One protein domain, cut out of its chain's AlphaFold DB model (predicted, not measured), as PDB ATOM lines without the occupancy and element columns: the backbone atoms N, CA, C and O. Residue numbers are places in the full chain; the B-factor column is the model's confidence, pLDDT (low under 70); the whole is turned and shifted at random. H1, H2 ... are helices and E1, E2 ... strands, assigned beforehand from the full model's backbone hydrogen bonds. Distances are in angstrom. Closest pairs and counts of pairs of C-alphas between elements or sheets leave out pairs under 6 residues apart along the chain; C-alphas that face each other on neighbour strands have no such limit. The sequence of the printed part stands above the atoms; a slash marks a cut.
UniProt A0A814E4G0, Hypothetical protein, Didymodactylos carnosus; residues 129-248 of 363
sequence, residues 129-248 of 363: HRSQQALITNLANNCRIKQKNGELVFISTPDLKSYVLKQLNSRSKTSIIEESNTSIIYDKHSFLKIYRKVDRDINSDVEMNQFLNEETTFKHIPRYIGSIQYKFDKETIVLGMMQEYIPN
ATOM      1  N   HIS A 129      -9.809 -31.352  47.760       84.56
ATOM      2  CA  HIS A 129     -10.739 -31.611  46.670       84.56
ATOM      3  C   HIS A 129     -11.992 -30.721  46.733       84.56
ATOM      4  O   HIS A 129     -12.503 -30.315  45.690       84.56
ATOM      5  N   ARG A 130     -12.500 -30.386  47.929       85.44
ATOM      6  CA  ARG A 130     -13.662 -29.486  48.074       85.44
ATOM      7  C   ARG A 130     -13.355 -28.100  47.507       85.44
ATOM      8  O   ARG A 130     -14.132 -27.566  46.722       85.44
ATOM      9  N   SER A 131     -12.182 -27.571  47.841       87.19
ATOM     10  CA  SER A 131     -11.688 -26.296  47.325       87.19
ATOM     11  C   SER A 131     -11.464 -26.339  45.815       87.19
ATOM     12  O   SER A 131     -11.970 -25.486  45.088       87.19
ATOM     13  N   GLN A 132     -10.818 -27.391  45.310       89.25
ATOM     14  CA  GLN A 132     -10.621 -27.583  43.870       89.25
ATOM     15  C   GLN A 132     -11.952 -27.617  43.107       89.25
ATOM     16  O   GLN A 132     -12.063 -27.009  42.040       89.25
ATOM     17  N   GLN A 133     -12.972 -28.285  43.655       88.25
ATOM     18  CA  GLN A 133     -14.312 -28.325  43.073       88.25
ATOM     19  C   GLN A 133     -14.996 -26.952  43.117       88.25
ATOM     20  O   GLN A 133     -15.649 -26.555  42.149       88.25
ATOM     21  N   ALA A 134     -14.841 -26.207  44.211       89.75
ATOM     22  CA  ALA A 134     -15.385 -24.860  44.337       89.75
ATOM     23  C   ALA A 134     -14.761 -23.898  43.314       89.75
ATOM     24  O   ALA A 134     -15.489 -23.152  42.661       89.75
ATOM     25  N   LEU A 135     -13.441 -23.964  43.095       92.38
ATOM     26  CA  LEU A 135     -12.741 -23.135  42.107       92.38
ATOM     27  C   LEU A 135     -13.286 -23.344  40.687       92.38
ATOM     28  O   LEU A 135     -13.670 -22.375  40.032       92.38
ATOM     29  N   ILE A 136     -13.384 -24.596  40.221       92.00
ATOM     30  CA  ILE A 136     -13.907 -24.876  38.874       92.00
ATOM     31  C   ILE A 136     -15.399 -24.537  38.751       92.00
ATOM     32  O   ILE A 136     -15.834 -24.050  37.710       92.00
ATOM     33  N   THR A 137     -16.181 -24.728  39.819       91.31
ATOM     34  CA  THR A 137     -17.610 -24.379  39.838       91.31
ATOM     35  C   THR A 137     -17.814 -22.864  39.761       91.31
ATOM     36  O   THR A 137     -18.671 -22.397  39.010       91.31
ATOM     37  N   ASN A 138     -17.009 -22.085  40.486       93.00
ATOM     38  CA  ASN A 138     -17.048 -20.625  40.435       93.00
ATOM     39  C   ASN A 138     -16.585 -20.089  39.074       93.00
ATOM     40  O   ASN A 138     -17.234 -19.196  38.529       93.00
ATOM     41  N   LEU A 139     -15.535 -20.679  38.485       94.31
ATOM     42  CA  LEU A 139     -15.116 -20.389  37.110       94.31
ATOM     43  C   LEU A 139     -16.247 -20.655  36.115       94.31
ATOM     44  O   LEU A 139     -16.634 -19.745  35.387       94.31
ATOM     45  N   ALA A 140     -16.828 -21.856  36.120       93.81
ATOM     46  CA  ALA A 140     -17.893 -22.254  35.197       93.81
ATOM     47  C   ALA A 140     -19.142 -21.359  35.266       93.81
ATOM     48  O   ALA A 140     -19.849 -21.193  34.271       93.81
ATOM     49  N   ASN A 141     -19.418 -20.772  36.430       93.62
ATOM     50  CA  ASN A 141     -20.560 -19.886  36.633       93.62
ATOM     51  C   ASN A 141     -20.231 -18.395  36.484       93.62
ATOM     52  O   ASN A 141     -21.142 -17.581  36.610       93.62
ATOM     53  N   ASN A 142     -18.978 -18.036  36.177       95.50
ATOM     54  CA  ASN A 142     -18.512 -16.647  36.123       95.50
ATOM     55  C   ASN A 142     -18.866 -15.864  37.408       95.50
ATOM     56  O   ASN A 142     -19.383 -14.745  37.364       95.50
ATOM     57  N   CYS A 143     -18.664 -16.503  38.565       95.06
ATOM     58  CA  CYS A 143     -19.052 -15.948  39.857       95.06
ATOM     59  C   CYS A 143     -18.305 -14.647  40.179       95.06
ATOM     60  O   CYS A 143     -17.130 -14.470  39.858       95.06
ATOM     61  N   ARG A 144     -18.989 -13.765  40.907       96.19
ATOM     62  CA  ARG A 144     -18.419 -12.564  41.519       96.19
ATOM     63  C   ARG A 144     -18.744 -12.576  43.002       96.19
ATOM     64  O   ARG A 144     -19.916 -12.607  43.372       96.19
ATOM     65  N   ILE A 145     -17.714 -12.607  43.839       94.12
ATOM     66  CA  ILE A 145     -17.856 -12.736  45.289       94.12
ATOM     67  C   ILE A 145     -17.305 -11.464  45.923       94.12
ATOM     68  O   ILE A 145     -16.092 -11.244  45.934       94.12
ATOM     69  N   LYS A 146     -18.206 -10.626  46.445       95.38
ATOM     70  CA  LYS A 146     -17.834  -9.402  47.159       95.38
ATOM     71  C   LYS A 146     -17.034  -9.744  48.412       95.38
ATOM     72  O   LYS A 146     -17.415 -10.631  49.170       95.38
ATOM     73  N   GLN A 147     -15.955  -9.005  48.619       94.38
ATOM     74  CA  GLN A 147     -15.069  -9.093  49.772       94.38
ATOM     75  C   GLN A 147     -15.072  -7.764  50.524       94.38
ATOM     76  O   GLN A 147     -15.690  -6.787  50.099       94.38
ATOM     77  N   LYS A 148     -14.365  -7.717  51.653       91.50
ATOM     78  CA  LYS A 148     -14.252  -6.502  52.465       91.50
ATOM     79  C   LYS A 148     -13.601  -5.344  51.699       91.50
ATOM     80  O   LYS A 148     -14.107  -4.228  51.762       91.50
ATOM     81  N   ASN A 149     -12.507  -5.621  50.988       91.38
ATOM     82  CA  ASN A 149     -11.674  -4.614  50.320       91.38
ATOM     83  C   ASN A 149     -11.710  -4.709  48.780       91.38
ATOM     84  O   ASN A 149     -10.995  -3.974  48.105       91.38
ATOM     85  N   GLY A 150     -12.539  -5.593  48.215       93.75
ATOM     86  CA  GLY A 150     -12.559  -5.852  46.777       93.75
ATOM     87  C   GLY A 150     -13.592  -6.895  46.353       93.75
ATOM     88  O   GLY A 150     -14.584  -7.137  47.039       93.75
ATOM     89  N   GLU A 151     -13.357  -7.537  45.213       96.00
ATOM     90  CA  GLU A 151     -14.213  -8.587  44.654       96.00
ATOM     91  C   GLU A 151     -13.359  -9.711  44.053       96.00
ATOM     92  O   GLU A 151     -12.485  -9.460  43.222       96.00
ATOM     93  N   LEU A 152     -13.631 -10.963  44.435       96.06
ATOM     94  CA  LEU A 152     -13.118 -12.119  43.699       96.06
ATOM     95  C   LEU A 152     -13.957 -12.301  42.434       96.06
ATOM     96  O   LEU A 152     -15.164 -12.543  42.511       96.06
ATOM     97  N   VAL A 153     -13.309 -12.202  41.280       96.81
ATOM     98  CA  VAL A 153     -13.939 -12.290  39.964       96.81
ATOM     99  C   VAL A 153     -13.427 -13.531  39.251       96.81
ATOM    100  O   VAL A 153     -12.235 -13.668  38.976       96.81
ATOM    101  N   PHE A 154     -14.352 -14.427  38.934       97.12
ATOM    102  CA  PHE A 154     -14.098 -15.622  38.150       97.12
ATOM    103  C   PHE A 154     -14.588 -15.377  36.727       97.12
ATOM    104  O   PHE A 154     -15.755 -15.047  36.519       97.12
ATOM    105  N   ILE A 155     -13.697 -15.524  35.752       95.69
ATOM    106  CA  ILE A 155     -13.979 -15.278  34.337       95.69
ATOM    107  C   ILE A 155     -13.731 -16.578  33.589       95.69
ATOM    108  O   ILE A 155     -12.680 -17.191  33.760       95.69
ATOM    109  N   SER A 156     -14.675 -17.015  32.763       95.25
ATOM    110  CA  SER A 156     -14.480 -18.167  31.891       95.25
ATOM    111  C   SER A 156     -15.310 -18.109  30.615       95.25
ATOM    112  O   SER A 156     -16.372 -17.488  30.542       95.25
ATOM    113  N   THR A 157     -14.822 -18.820  29.605       90.75
ATOM    114  CA  THR A 157     -15.528 -19.068  28.351       90.75
ATOM    115  C   THR A 157     -16.764 -19.962  28.572       90.75
ATOM    116  O   THR A 157     -16.754 -20.835  29.448       90.75
ATOM    117  N   PRO A 158     -17.829 -19.818  27.757       87.19
ATOM    118  CA  PRO A 158     -19.059 -20.614  27.889       87.19
ATOM    119  C   PRO A 158     -18.853 -22.138  27.840       87.19
ATOM    120  O   PRO A 158     -19.636 -22.901  28.417       87.19
ATOM    121  N   ASP A 159     -17.789 -22.593  27.177       86.81
ATOM    122  CA  ASP A 159     -17.472 -24.014  27.023       86.81
ATOM    123  C   ASP A 159     -17.166 -24.695  28.363       86.81
ATOM    124  O   ASP A 159     -17.548 -25.853  28.563       86.81
ATOM    125  N   LEU A 160     -16.564 -23.974  29.321       88.50
ATOM    126  CA  LEU A 160     -16.278 -24.523  30.647       88.50
ATOM    127  C   LEU A 160     -17.567 -24.879  31.396       88.50
ATOM    128  O   LEU A 160     -17.651 -25.932  32.028       88.50
ATOM    129  N   LYS A 161     -18.604 -24.039  31.286       88.44
ATOM    130  CA  LYS A 161     -19.911 -24.306  31.900       88.44
ATOM    131  C   LYS A 161     -20.532 -25.587  31.357       88.44
ATOM    132  O   LYS A 161     -21.012 -26.422  32.123       88.44
ATOM    133  N   SER A 162     -20.480 -25.760  30.039       85.44
ATOM    134  CA  SER A 162     -20.988 -26.957  29.363       85.44
ATOM    135  C   SER A 162     -20.237 -28.221  29.788       85.44
ATOM    136  O   SER A 162     -20.855 -29.271  29.962       85.44
ATOM    137  N   TYR A 163     -18.919 -28.122  29.980       84.31
ATOM    138  CA  TYR A 163     -18.090 -29.206  30.501       84.31
ATOM    139  C   TYR A 163     -18.482 -29.590  31.935       84.31
ATOM    140  O   TYR A 163     -18.809 -30.751  32.191       84.31
ATOM    141  N   VAL A 164     -18.523 -28.618  32.853       85.00
ATOM    142  CA  VAL A 164     -18.841 -28.873  34.266       85.00
ATOM    143  C   VAL A 164     -20.233 -29.482  34.412       85.00
ATOM    144  O   VAL A 164     -20.375 -30.483  35.104       85.00
ATOM    145  N   LEU A 165     -21.245 -28.968  33.700       82.12
ATOM    146  CA  LEU A 165     -22.611 -29.509  33.749       82.12
ATOM    147  C   LEU A 165     -22.696 -30.992  33.349       82.12
ATOM    148  O   LEU A 165     -23.493 -31.730  33.923       82.12
ATOM    149  N   LYS A 166     -21.871 -31.447  32.395       78.12
ATOM    150  CA  LYS A 166     -21.805 -32.863  31.988       78.12
ATOM    151  C   LYS A 166     -21.091 -33.736  33.026       78.12
ATOM    152  O   LYS A 166     -21.442 -34.902  33.185       78.12
ATOM    153  N   GLN A 167     -20.108 -33.165  33.719       71.69
ATOM    154  CA  GLN A 167     -19.255 -33.828  34.707       71.69
ATOM    155  C   GLN A 167     -19.821 -33.824  36.133       71.69
ATOM    156  O   GLN A 167     -19.321 -34.570  36.963       71.69
ATOM    157  N   LEU A 168     -20.887 -33.071  36.440       55.59
ATOM    158  CA  LEU A 168     -21.510 -33.053  37.779       55.59
ATOM    159  C   LEU A 168     -21.942 -34.447  38.295       55.59
ATOM    160  O   LEU A 168     -22.155 -34.614  39.493       55.59
ATOM    161  N   ASN A 169     -22.030 -35.452  37.415       48.59
ATOM    162  CA  ASN A 169     -22.362 -36.839  37.756       48.59
ATOM    163  C   ASN A 169     -21.137 -37.760  37.956       48.59
ATOM    164  O   ASN A 169     -21.297 -38.898  38.400       48.59
ATOM    165  N   SER A 170     -19.922 -37.304  37.645       52.69
ATOM    166  CA  SER A 170     -18.668 -38.051  37.796       52.69
ATOM    167  C   SER A 170     -17.744 -37.342  38.785       52.69
ATOM    168  O   SER A 170     -17.577 -36.128  38.755       52.69
ATOM    169  N   ARG A 171     -17.126 -38.094  39.705       57.19
ATOM    170  CA  ARG A 171     -16.091 -37.536  40.589       57.19
ATOM    171  C   ARG A 171     -14.913 -37.083  39.724       57.19
ATOM    172  O   ARG A 171     -14.165 -37.943  39.257       57.19
ATOM    173  N   SER A 172     -14.778 -35.772  39.521       60.91
ATOM    174  CA  SER A 172     -13.652 -35.171  38.804       60.91
ATOM    175  C   SER A 172     -12.344 -35.652  39.429       60.91
ATOM    176  O   SER A 172     -12.098 -35.470  40.621       60.91
ATOM    177  N   LYS A 173     -11.494 -36.297  38.635       71.81
ATOM    178  CA  LYS A 173     -10.144 -36.671  39.037       71.81
ATOM    179  C   LYS A 173      -9.279 -35.428  38.966       71.81
ATOM    180  O   LYS A 173      -8.983 -34.931  37.879       71.81
ATOM    181  N   THR A 174      -8.860 -34.960  40.133       76.06
ATOM    182  CA  THR A 174      -7.907 -33.866  40.253       76.06
ATOM    183  C   THR A 174      -6.494 -34.390  40.463       76.06
ATOM    184  O   THR A 174      -6.262 -35.454  41.045       76.06
ATOM    185  N   SER A 175      -5.512 -33.670  39.934       80.25
ATOM    186  CA  SER A 175      -4.093 -33.921  40.197       80.25
ATOM    187  C   SER A 175      -3.386 -32.592  40.378       80.25
ATOM    188  O   SER A 175      -3.668 -31.647  39.644       80.25
ATOM    189  N   ILE A 176      -2.495 -32.531  41.365       83.12
ATOM    190  CA  ILE A 176      -1.759 -31.320  41.720       83.12
ATOM    191  C   ILE A 176      -0.318 -31.468  41.259       83.12
ATOM    192  O   ILE A 176       0.314 -32.495  41.512       83.12
ATOM    193  N   ILE A 177       0.196 -30.424  40.621       82.62
ATOM    194  CA  ILE A 177       1.603 -30.301  40.255       82.62
ATOM    195  C   ILE A 177       2.153 -29.062  40.959       82.62
ATOM    196  O   ILE A 177       1.586 -27.973  40.841       82.62
ATOM    197  N   GLU A 178       3.239 -29.240  41.713       80.56
ATOM    198  CA  GLU A 178       3.919 -28.156  42.419       80.56
ATOM    199  C   GLU A 178       5.261 -27.824  41.755       80.56
ATOM    200  O   GLU A 178       6.189 -28.642  41.726       80.56
ATOM    201  N   GLU A 179       5.360 -26.589  41.268       81.75
ATOM    202  CA  GLU A 179       6.574 -25.983  40.717       81.75
ATOM    203  C   GLU A 179       6.776 -24.591  41.335       81.75
ATOM    204  O   GLU A 179       6.685 -24.460  42.552       81.75
ATOM    205  N   SER A 180       7.046 -23.550  40.538       81.88
ATOM    206  CA  SER A 180       6.983 -22.146  40.985       81.88
ATOM    207  C   SER A 180       5.548 -21.690  41.281       81.88
ATOM    208  O   SER A 180       5.329 -20.757  42.043       81.88
ATOM    209  N   ASN A 181       4.572 -22.389  40.700       91.44
ATOM    210  CA  ASN A 181       3.139 -22.200  40.877       91.44
ATOM    211  C   ASN A 181       2.489 -23.530  41.283       91.44
ATOM    212  O   ASN A 181       3.120 -24.590  41.228       91.44
ATOM    213  N   THR A 182       1.218 -23.488  41.672       93.00
ATOM    214  CA  THR A 182       0.433 -24.703  41.926       93.00
ATOM    215  C   THR A 182      -0.534 -24.910  40.777       93.00
ATOM    216  O   THR A 182      -1.304 -24.012  40.460       93.00
ATOM    217  N   SER A 183      -0.509 -26.082  40.152       93.88
ATOM    218  CA  SER A 183      -1.405 -26.385  39.035       93.88
ATOM    219  C   SER A 183      -2.351 -27.523  39.378       93.88
ATOM    220  O   SER A 183      -1.932 -28.504  39.992       93.88
ATOM    221  N   ILE A 184      -3.615 -27.402  38.973       92.38
ATOM    222  CA  ILE A 184      -4.666 -28.404  39.168       92.38
ATOM    223  C   ILE A 184      -5.150 -28.869  37.794       92.38
ATOM    224  O   ILE A 184      -5.622 -28.071  36.985       92.38
ATOM    225  N   ILE A 185      -5.057 -30.170  37.532       92.25
ATOM    226  CA  ILE A 185      -5.612 -30.792  36.325       92.25
ATOM    227  C   ILE A 185      -7.001 -31.335  36.648       92.25
ATOM    228  O   ILE A 185      -7.129 -32.126  37.579       92.25
ATOM    229  N   TYR A 186      -8.007 -30.971  35.854       90.50
ATOM    230  CA  TYR A 186      -9.381 -31.470  35.960       90.50
ATOM    231  C   TYR A 186      -9.673 -32.455  34.824       90.50
ATOM    232  O   TYR A 186      -9.764 -32.049  33.664       90.50
ATOM    233  N   ASP A 187      -9.753 -33.750  35.153       85.94
ATOM    234  CA  ASP A 187     -10.035 -34.882  34.247       85.94
ATOM    235  C   ASP A 187      -9.288 -34.870  32.906       85.94
ATOM    236  O   ASP A 187      -9.793 -35.366  31.898       85.94
ATOM    237  N   LYS A 188      -8.074 -34.306  32.869       84.88
ATOM    238  CA  LYS A 188      -7.294 -34.133  31.630       84.88
ATOM    239  C   LYS A 188      -8.047 -33.354  30.536       84.88
ATOM    240  O   LYS A 188      -7.763 -33.525  29.356       84.88
ATOM    241  N   HIS A 189      -9.003 -32.515  30.922       87.50
ATOM    242  CA  HIS A 189      -9.700 -31.595  30.029       87.50
ATOM    243  C   HIS A 189      -9.204 -30.162  30.226       87.50
ATOM    244  O   HIS A 189      -8.941 -29.447  29.262       87.50
ATOM    245  N   SER A 190      -9.044 -29.744  31.483       91.50
ATOM    246  CA  SER A 190      -8.627 -28.385  31.823       91.50
ATOM    247  C   SER A 190      -7.454 -28.382  32.791       91.50
ATOM    248  O   SER A 190      -7.307 -29.274  33.628       91.50
ATOM    249  N   PHE A 191      -6.633 -27.350  32.665       93.56
ATOM    250  CA  PHE A 191      -5.452 -27.094  33.464       93.56
ATOM    251  C   PHE A 191      -5.594 -25.719  34.117       93.56
ATOM    252  O   PHE A 191      -5.660 -24.704  33.428       93.56
ATOM    253  N   LEU A 192      -5.668 -25.687  35.446       95.62
ATOM    254  CA  LEU A 192      -5.745 -24.458  36.230       95.62
ATOM    255  C   LEU A 192      -4.386 -24.177  36.861       95.62
ATOM    256  O   LEU A 192      -3.985 -24.872  37.790       95.62
ATOM    257  N   LYS A 193      -3.705 -23.140  36.384       96.38
ATOM    258  CA  LYS A 193      -2.471 -22.615  36.969       96.38
ATOM    259  C   LYS A 193      -2.820 -21.561  38.015       96.38
ATOM    260  O   LYS A 193      -3.479 -20.579  37.696       96.38
ATOM    261  N   ILE A 194      -2.373 -21.752  39.249       96.44
ATOM    262  CA  ILE A 194      -2.580 -20.832  40.371       96.44
ATOM    263  C   ILE A 194      -1.244 -20.164  40.719       96.44
ATOM    264  O   ILE A 194      -0.283 -20.844  41.100       96.44
ATOM    265  N   TYR A 195      -1.177 -18.840  40.564       96.38
ATOM    266  CA  TYR A 195       0.055 -18.052  40.672       96.38
ATOM    267  C   TYR A 195       0.425 -17.785  42.121       96.38
ATOM    268  O   TYR A 195      -0.230 -16.979  42.759       96.38
ATOM    269  N   ARG A 196       1.453 -18.431  42.677       95.56
ATOM    270  CA  ARG A 196       1.748 -18.306  44.120       95.56
ATOM    271  C   ARG A 196       2.304 -16.946  44.498       95.56
ATOM    272  O   ARG A 196       1.808 -16.345  45.446       95.56
ATOM    273  N   LYS A 197       3.297 -16.475  43.748       95.94
ATOM    274  CA  LYS A 197       3.733 -15.079  43.766       95.94
ATOM    275  C   LYS A 197       2.851 -14.302  42.790       95.94
ATOM    276  O   LYS A 197       2.668 -14.751  41.659       95.94
ATOM    277  N   VAL A 198       2.292 -13.190  43.245       95.81
ATOM    278  CA  VAL A 198       1.344 -12.364  42.495       95.81
ATOM    279  C   VAL A 198       1.784 -10.910  42.509       95.81
ATOM    280  O   VAL A 198       2.444 -10.468  43.446       95.81
ATOM    281  N   ASP A 199       1.364 -10.166  41.494       92.50
ATOM    282  CA  ASP A 199       1.652  -8.744  41.343       92.50
ATOM    283  C   ASP A 199       0.335  -7.963  41.237       92.50
ATOM    284  O   ASP A 199      -0.711  -8.521  40.889       92.50
ATOM    285  N   ARG A 200       0.377  -6.671  41.580       90.00
ATOM    286  CA  ARG A 200      -0.769  -5.744  41.452       90.00
ATOM    287  C   ARG A 200      -0.922  -5.167  40.045       90.00
ATOM    288  O   ARG A 200      -1.935  -4.531  39.757       90.00
ATOM    289  N   ASP A 201       0.080  -5.404  39.208       87.56
ATOM    290  CA  ASP A 201       0.128  -5.003  37.813       87.56
ATOM    291  C   ASP A 201      -0.485  -6.068  36.893       87.56
ATOM    292  O   ASP A 201      -0.968  -7.122  37.319       87.56
ATOM    293  N   ILE A 202      -0.462  -5.779  35.594       86.75
ATOM    294  CA  ILE A 202      -0.911  -6.702  34.557       86.75
ATOM    295  C   ILE A 202      -0.080  -7.987  34.622       86.75
ATOM    296  O   ILE A 202       1.150  -7.973  34.572       86.75
ATOM    297  N   ASN A 203      -0.769  -9.124  34.690       92.81
ATOM    298  CA  ASN A 203      -0.123 -10.421  34.587       92.81
ATOM    299  C   ASN A 203       0.137 -10.745  33.111       92.81
ATOM    300  O   ASN A 203      -0.790 -11.092  32.375       92.81
ATOM    301  N   SER A 204       1.401 -10.652  32.700       90.88
ATOM    302  CA  SER A 204       1.819 -10.855  31.308       90.88
ATOM    303  C   SER A 204       1.501 -12.251  30.772       90.88
ATOM    304  O   SER A 204       1.211 -12.398  29.590       90.88
ATOM    305  N   ASP A 205       1.499 -13.283  31.622       93.44
ATOM    306  CA  ASP A 205       1.138 -14.648  31.220       93.44
ATOM    307  C   ASP A 205      -0.332 -14.705  30.774       93.44
ATOM    308  O   ASP A 205      -0.624 -15.184  29.680       93.44
ATOM    309  N   VAL A 206      -1.258 -14.135  31.551       94.12
ATOM    310  CA  VAL A 206      -2.670 -14.046  31.139       94.12
ATOM    311  C   VAL A 206      -2.856 -13.120  29.942       94.12
ATOM    312  O   VAL A 206      -3.540 -13.511  28.999       94.12
ATOM    313  N   GLU A 207      -2.244 -11.934  29.947       93.25
ATOM    314  CA  GLU A 207      -2.392 -10.948  28.869       93.25
ATOM    315  C   GLU A 207      -1.938 -11.514  27.516       93.25
ATOM    316  O   GLU A 207      -2.691 -11.474  26.543       93.25
ATOM    317  N   MET A 208      -0.747 -12.120  27.460       93.50
ATOM    318  CA  MET A 208      -0.217 -12.707  26.227       93.50
ATOM    319  C   MET A 208      -1.036 -13.912  25.762       93.50
ATOM    320  O   MET A 208      -1.311 -14.039  24.568       93.50
ATOM    321  N   ASN A 209      -1.439 -14.805  26.675       94.75
ATOM    322  CA  ASN A 209      -2.242 -15.972  26.297       94.75
ATOM    323  C   ASN A 209      -3.626 -15.562  25.795       94.75
ATOM    324  O   ASN A 209      -4.115 -16.157  24.832       94.75
ATOM    325  N   GLN A 210      -4.244 -14.558  26.418       92.81
ATOM    326  CA  GLN A 210      -5.523 -14.023  25.978       92.81
ATOM    327  C   GLN A 210      -5.384 -13.359  24.605       92.81
ATOM    328  O   GLN A 210      -6.117 -13.725  23.691       92.81
ATOM    329  N   PHE A 211      -4.392 -12.484  24.419       93.38
ATOM    330  CA  PHE A 211      -4.118 -11.837  23.135       93.38
ATOM    331  C   PHE A 211      -3.908 -12.861  22.012       93.38
ATOM    332  O   PHE A 211      -4.571 -12.807  20.981       93.38
ATOM    333  N   LEU A 212      -3.034 -13.851  22.218       94.44
ATOM    334  CA  LEU A 212      -2.763 -14.868  21.201       94.44
ATOM    335  C   LEU A 212      -4.006 -15.703  20.855       94.44
ATOM    336  O   LEU A 212      -4.157 -16.088  19.697       94.44
ATOM    337  N   ASN A 213      -4.890 -15.967  21.823       93.31
ATOM    338  CA  ASN A 213      -6.122 -16.732  21.608       93.31
ATOM    339  C   ASN A 213      -7.254 -15.919  20.963       93.31
ATOM    340  O   ASN A 213      -8.024 -16.478  20.183       93.31
ATOM    341  N   GLU A 214      -7.402 -14.647  21.333       91.31
ATOM    342  CA  GLU A 214      -8.577 -13.829  20.999       91.31
ATOM    343  C   GLU A 214      -8.312 -12.866  19.834       91.31
ATOM    344  O   GLU A 214      -9.197 -12.652  19.008       91.31
ATOM    345  N   GLU A 215      -7.087 -12.346  19.714       91.62
ATOM    346  CA  GLU A 215      -6.718 -11.302  18.747       91.62
ATOM    347  C   GLU A 215      -5.921 -11.840  17.546       91.62
ATOM    348  O   GLU A 215      -5.664 -11.113  16.586       91.62
ATOM    349  N   THR A 216      -5.515 -13.116  17.564       92.56
ATOM    350  CA  THR A 216      -4.668 -13.704  16.512       92.56
ATOM    351  C   THR A 216      -5.174 -15.060  16.021       92.56
ATOM    352  O   THR A 216      -6.066 -15.678  16.595       92.56
ATOM    353  N   THR A 217      -4.573 -15.570  14.942       91.44
ATOM    354  CA  THR A 217      -4.849 -16.917  14.415       91.44
ATOM    355  C   THR A 217      -3.835 -17.969  14.879       91.44
ATOM    356  O   THR A 217      -3.751 -19.042  14.273       91.44
ATOM    357  N   PHE A 218      -3.005 -17.670  15.882       94.81
ATOM    358  CA  PHE A 218      -1.949 -18.571  16.340       94.81
ATOM    359  C   PHE A 218      -2.523 -19.758  17.128       94.81
ATOM    360  O   PHE A 218      -3.207 -19.583  18.127       94.81
ATOM    361  N   LYS A 219      -2.240 -20.990  16.675       92.50
ATOM    362  CA  LYS A 219      -2.858 -22.225  17.209       92.50
ATOM    363  C   LYS A 219      -1.925 -23.109  18.037       92.50
ATOM    364  O   LYS A 219      -2.324 -24.195  18.439       92.50
ATOM    365  N   HIS A 220      -0.668 -22.710  18.225       94.19
ATOM    366  CA  HIS A 220       0.350 -23.552  18.869       94.19
ATOM    367  C   HIS A 220       0.545 -23.221  20.350       94.19
ATOM    368  O   HIS A 220       1.634 -23.409  20.886       94.19
ATOM    369  N   ILE A 221      -0.518 -22.747  20.997       94.19
ATOM    370  CA  ILE A 221      -0.608 -22.544  22.443       94.19
ATOM    371  C   ILE A 221      -1.882 -23.199  22.971       94.19
ATOM    372  O   ILE A 221      -2.849 -23.315  22.213       94.19
ATOM    373  N   PRO A 222      -1.906 -23.599  24.253       94.19
ATOM    374  CA  PRO A 222      -3.131 -24.047  24.886       94.19
ATOM    375  C   PRO A 222      -4.212 -22.970  24.809       94.19
ATOM    376  O   PRO A 222      -3.974 -21.789  25.091       94.19
ATOM    377  N   ARG A 223      -5.424 -23.395  24.469       94.50
ATOM    378  CA  ARG A 223      -6.594 -22.533  24.467       94.50
ATOM    379  C   ARG A 223      -6.818 -21.901  25.837       94.50
ATOM    380  O   ARG A 223      -6.963 -22.608  26.837       94.50
ATOM    381  N   TYR A 224      -6.913 -20.576  25.874       95.62
ATOM    382  CA  TYR A 224      -7.333 -19.850  27.070       95.62
ATOM    383  C   TYR A 224      -8.803 -20.173  27.384       95.62
ATOM    384  O   TYR A 224      -9.671 -20.149  26.508       95.62
ATOM    385  N   ILE A 225      -9.088 -20.532  28.637       95.75
ATOM    386  CA  ILE A 225     -10.443 -20.864  29.099       95.75
ATOM    387  C   ILE A 225     -10.966 -19.805  30.063       95.75
ATOM    388  O   ILE A 225     -12.171 -19.561  30.059       95.75
ATOM    389  N   GLY A 226     -10.115 -19.205  30.896       95.94
ATOM    390  CA  GLY A 226     -10.553 -18.246  31.905       95.94
ATOM    391  C   GLY A 226      -9.470 -17.833  32.895       95.94
ATOM    392  O   GLY A 226      -8.337 -18.301  32.828       95.94
ATOM    393  N   SER A 227      -9.827 -16.987  33.857       97.19
ATOM    394  CA  SER A 227      -8.933 -16.532  34.925       97.19
ATOM    395  C   SER A 227      -9.673 -16.276  36.239       97.19
ATOM    396  O   SER A 227     -10.893 -16.100  36.281       97.19
ATOM    397  N   ILE A 228      -8.910 -16.282  37.330       97.12
ATOM    398  CA  ILE A 228      -9.350 -15.918  38.677       97.12
ATOM    399  C   ILE A 228      -8.625 -14.633  39.046       97.12
ATOM    400  O   ILE A 228      -7.396 -14.581  38.999       97.12
ATOM    401  N   GLN A 229      -9.378 -13.605  39.411       96.69
ATOM    402  CA  GLN A 229      -8.847 -12.278  39.701       96.69
ATOM    403  C   GLN A 229      -9.356 -11.795  41.053       96.69
ATOM    404  O   GLN A 229     -10.505 -12.049  41.415       96.69
ATOM    405  N   TYR A 230      -8.523 -11.059  41.780       96.31
ATOM    406  CA  TYR A 230      -8.949 -10.258  42.914       96.31
ATOM    407  C   TYR A 230      -8.887  -8.783  42.524       96.31
ATOM    408  O   TYR A 230      -7.811  -8.237  42.281       96.31
ATOM    409  N   LYS A 231     -10.062  -8.161  42.396       94.94
ATOM    410  CA  LYS A 231     -10.198  -6.766  41.986       94.94
ATOM    411  C   LYS A 231     -10.349  -5.863  43.195       94.94
ATOM    412  O   LYS A 231     -11.287  -6.025  43.975       94.94
ATOM    413  N   PHE A 232      -9.461  -4.890  43.286       90.25
ATOM    414  CA  PHE A 232      -9.595  -3.711  44.131       90.25
ATOM    415  C   PHE A 232     -10.192  -2.574  43.292       90.25
ATOM    416  O   PHE A 232     -10.447  -2.745  42.101       90.25
ATOM    417  N   ASP A 233     -10.408  -1.403  43.892       83.31
ATOM    418  CA  ASP A 233     -10.991  -0.249  43.189       83.31
ATOM    419  C   ASP A 233     -10.219   0.117  41.901       83.31
ATOM    420  O   ASP A 233     -10.818   0.299  40.843       83.31
ATOM    421  N   LYS A 234      -8.878   0.157  41.965       84.00
ATOM    422  CA  LYS A 234      -8.008   0.538  40.830       84.00
ATOM    423  C   LYS A 234      -6.949  -0.494  40.448       84.00
ATOM    424  O   LYS A 234      -6.219  -0.278  39.489       84.00
ATOM    425  N   GLU A 235      -6.854  -1.590  41.190       89.94
ATOM    426  CA  GLU A 235      -5.817  -2.612  41.019       89.94
ATOM    427  C   GLU A 235      -6.479  -3.967  40.762       89.94
ATOM    428  O   GLU A 235      -7.586  -4.236  41.234       89.94
ATOM    429  N   THR A 236      -5.823  -4.839  40.003       93.25
ATOM    430  CA  THR A 236      -6.301  -6.205  39.773       93.25
ATOM    431  C   THR A 236      -5.146  -7.166  39.948       93.25
ATOM    432  O   THR A 236      -4.175  -7.109  39.208       93.25
ATOM    433  N   ILE A 237      -5.290  -8.085  40.896       96.12
ATOM    434  CA  ILE A 237      -4.343  -9.175  41.095       96.12
ATOM    435  C   ILE A 237      -4.880 -10.406  40.372       96.12
ATOM    436  O   ILE A 237      -5.979 -10.881  40.665       96.12
ATOM    437  N   VAL A 238      -4.105 -10.961  39.446       97.00
ATOM    438  CA  VAL A 238      -4.435 -12.244  38.816       97.00
ATOM    439  C   VAL A 238      -3.955 -13.381  39.715       97.00
ATOM    440  O   VAL A 238      -2.764 -13.546  39.956       97.00
ATOM    441  N   LEU A 239      -4.896 -14.187  40.200       96.88
ATOM    442  CA  LEU A 239      -4.636 -15.310  41.102       96.88
ATOM    443  C   LEU A 239      -4.429 -16.626  40.346       96.88
ATOM    444  O   LEU A 239      -3.731 -17.520  40.824       96.88
ATOM    445  N   GLY A 240      -5.022 -16.766  39.161       96.69
ATOM    446  CA  GLY A 240      -4.848 -17.966  38.355       96.69
ATOM    447  C   GLY A 240      -5.411 -17.870  36.947       96.69
ATOM    448  O   GLY A 240      -6.234 -17.005  36.645       96.69
ATOM    449  N   MET A 241      -4.979 -18.799  36.101       97.44
ATOM    450  CA  MET A 241      -5.368 -18.936  34.703       97.44
ATOM    451  C   MET A 241      -5.817 -20.371  34.422       97.44
ATOM    452  O   MET A 241      -5.120 -21.327  34.758       97.44
ATOM    453  N   MET A 242      -6.976 -20.519  33.790       96.44
ATOM    454  CA  MET A 242      -7.493 -21.787  33.287       96.44
ATOM    455  C   MET A 242      -7.215 -21.889  31.788       96.44
ATOM    456  O   MET A 242      -7.568 -20.992  31.019       96.44
ATOM    457  N   GLN A 243      -6.651 -23.015  31.371       95.75
ATOM    458  CA  GLN A 243      -6.383 -23.354  29.976       95.75
ATOM    459  C   GLN A 243      -6.870 -24.766  29.663       95.75
ATOM    460  O   GLN A 243      -7.203 -25.550  30.560       95.75
ATOM    461  N   GLU A 244      -6.930 -25.102  28.378       93.94
ATOM    462  CA  GLU A 244      -7.088 -26.496  27.979       93.94
ATOM    463  C   GLU A 244      -5.896 -27.329  28.458       93.94
ATOM    464  O   GLU A 244      -4.751 -26.872  28.495       93.94
ATOM    465  N   TYR A 245      -6.168 -28.566  28.855       92.50
ATOM    466  CA  TYR A 245      -5.105 -29.504  29.169       92.50
ATOM    467  C   TYR A 245      -4.569 -30.117  27.875       92.50
ATOM    468  O   TYR A 245      -5.313 -30.764  27.139       92.50
ATOM    469  N   ILE A 246      -3.266 -29.972  27.638       91.38
ATOM    470  CA  ILE A 246      -2.568 -30.647  26.545       91.38
ATOM    471  C   ILE A 246      -1.859 -31.881  27.108       91.38
ATOM    472  O   ILE A 246      -0.918 -31.733  27.891       91.38
ATOM    473  N   PRO A 247      -2.269 -33.106  26.730       88.00
ATOM    474  CA  PRO A 247      -1.535 -34.303  27.104       88.00
ATOM    475  C   PRO A 247      -0.140 -34.269  26.482       88.00
ATOM    476  O   PRO A 247       0.005 -34.269  25.261       88.00
ATOM    477  N   ASN A 248       0.888 -34.289  27.321       83.75
ATOM    478  CA  ASN A 248       2.271 -34.401  26.891       83.75
ATOM    479  C   ASN A 248       2.974 -35.553  27.619       83.75
ATOM    480  O   ASN A 248       2.627 -35.918  28.741       83.75
TER     481      ASN A 248
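Overview. This is residues 129 to 248 of the 363 residues of the protein "Hypothetical protein" of Didymodactylos carnosus (UniProt A0A814E4G0). A twisted sheet of seven strands curls round helix H1, which fills its hollow face; H2 is on the same face, and H3 covers part of the other, over E6. Together they make three layers, helices on both faces of one sheet, and the whole is rounded, spanning 39 by 35 by 29 A. The printed part has 120 residues with three named helices and seven named strands, in the order H1 E1 E2 H2 E3 E4 E5 H3 E6 E7. Across the sheet the order is E1 E2 E6 E7 E5 E4 E3, all antiparallel, and the class is mixed, helices and strands. The whole is compact, with a radius of gyration of the C-alphas of 14.2 A.

Arrangement. Begin with the inner strands E6, residues 224 to 231, and E7, residues 236 to 244, an antiparallel hairpin at 163 degrees, where N 228 and O 240 are 2.9 A apart, within hydrogen-bond range. E7 bends by 57 degrees at residue 239. Beside E6 look for E2, residues 151 to 156, antiparallel at 173 degrees, with N 153 and O 229 2.8 A apart. E1, residues 144 to 146, is an edge strand and forms a hairpin with E2; N 145 and O 152 are 2.9 A apart. Beside E7 find E5, residues 190 to 194, antiparallel at 155 degrees, with N 193 and O 241 2.8 A apart. E5, E4, residues 182 to 186, and the edge strand E3, residues 174 to 178, make a meander, each strand the antiparallel neighbour of the one before; N 184 and O 192 are 2.8 A apart, N 177 and O 183 2.9 A. The sheet curls round H1, residues 129 to 140, whose closest C-alphas to E2 are those of Leu 139 and Phe 154, 5.0 A, and to E3 those of His 129 and Thr 174, 7.4 A. H2, residues 158 to 167, touches H1, which meets it with residues 136 to 140 alone: the C-alphas of Ala 140 and Lys 161 are 4.4 A apart, and the tilt is steep, 40 degrees, opposite ways. H2 is on the sheet at a height of 10.7 A, over E7, and runs across the strands, at 65 degrees to E7 on the local plane. On the opposite face H3, residues 204 to 214, has a height of 9.3 A over the sheet, lies over E6 and runs slantwise to the strands, at 42 degrees to E6 on the local plane; the closest C-alphas are those of Gln 210 and Tyr 224, 6.2 A. E5, H3 and E6 form a split strand-helix-strand unit, two strands running the same way with E7 between them, and its crossover is right-handed. H1, H2 and H3 have every O i to N i+4 pair within hydrogen-bond range.

Along the chain. Find C-alpha 129 at (-10.739, -31.611, 46.670); from there H1 runs 16.4 A to C-alpha 140. E6 starts at C-alpha 224, (-7.333, -19.850, 27.070), and covers 20.0 A; E7 is the longest strand, 23.5 A, and ends at C-alpha 244, (-7.088, -26.496, 27.979). E2 measures 16.0 A, H2 and H3 14.9 A each, E3 and E4 13.3 A each, E5 12.9 A and E1 6.5 A.

Size, cuts and confidence. The two C-alphas farthest apart are those of Lys 148 and Asn 248, 41.3 A. The printed part has no cut, and no link is long. The mean pLDDT of the printed part is 89.7; look for low confidence, under 70, at residues 168 to 172, between H2 and E3.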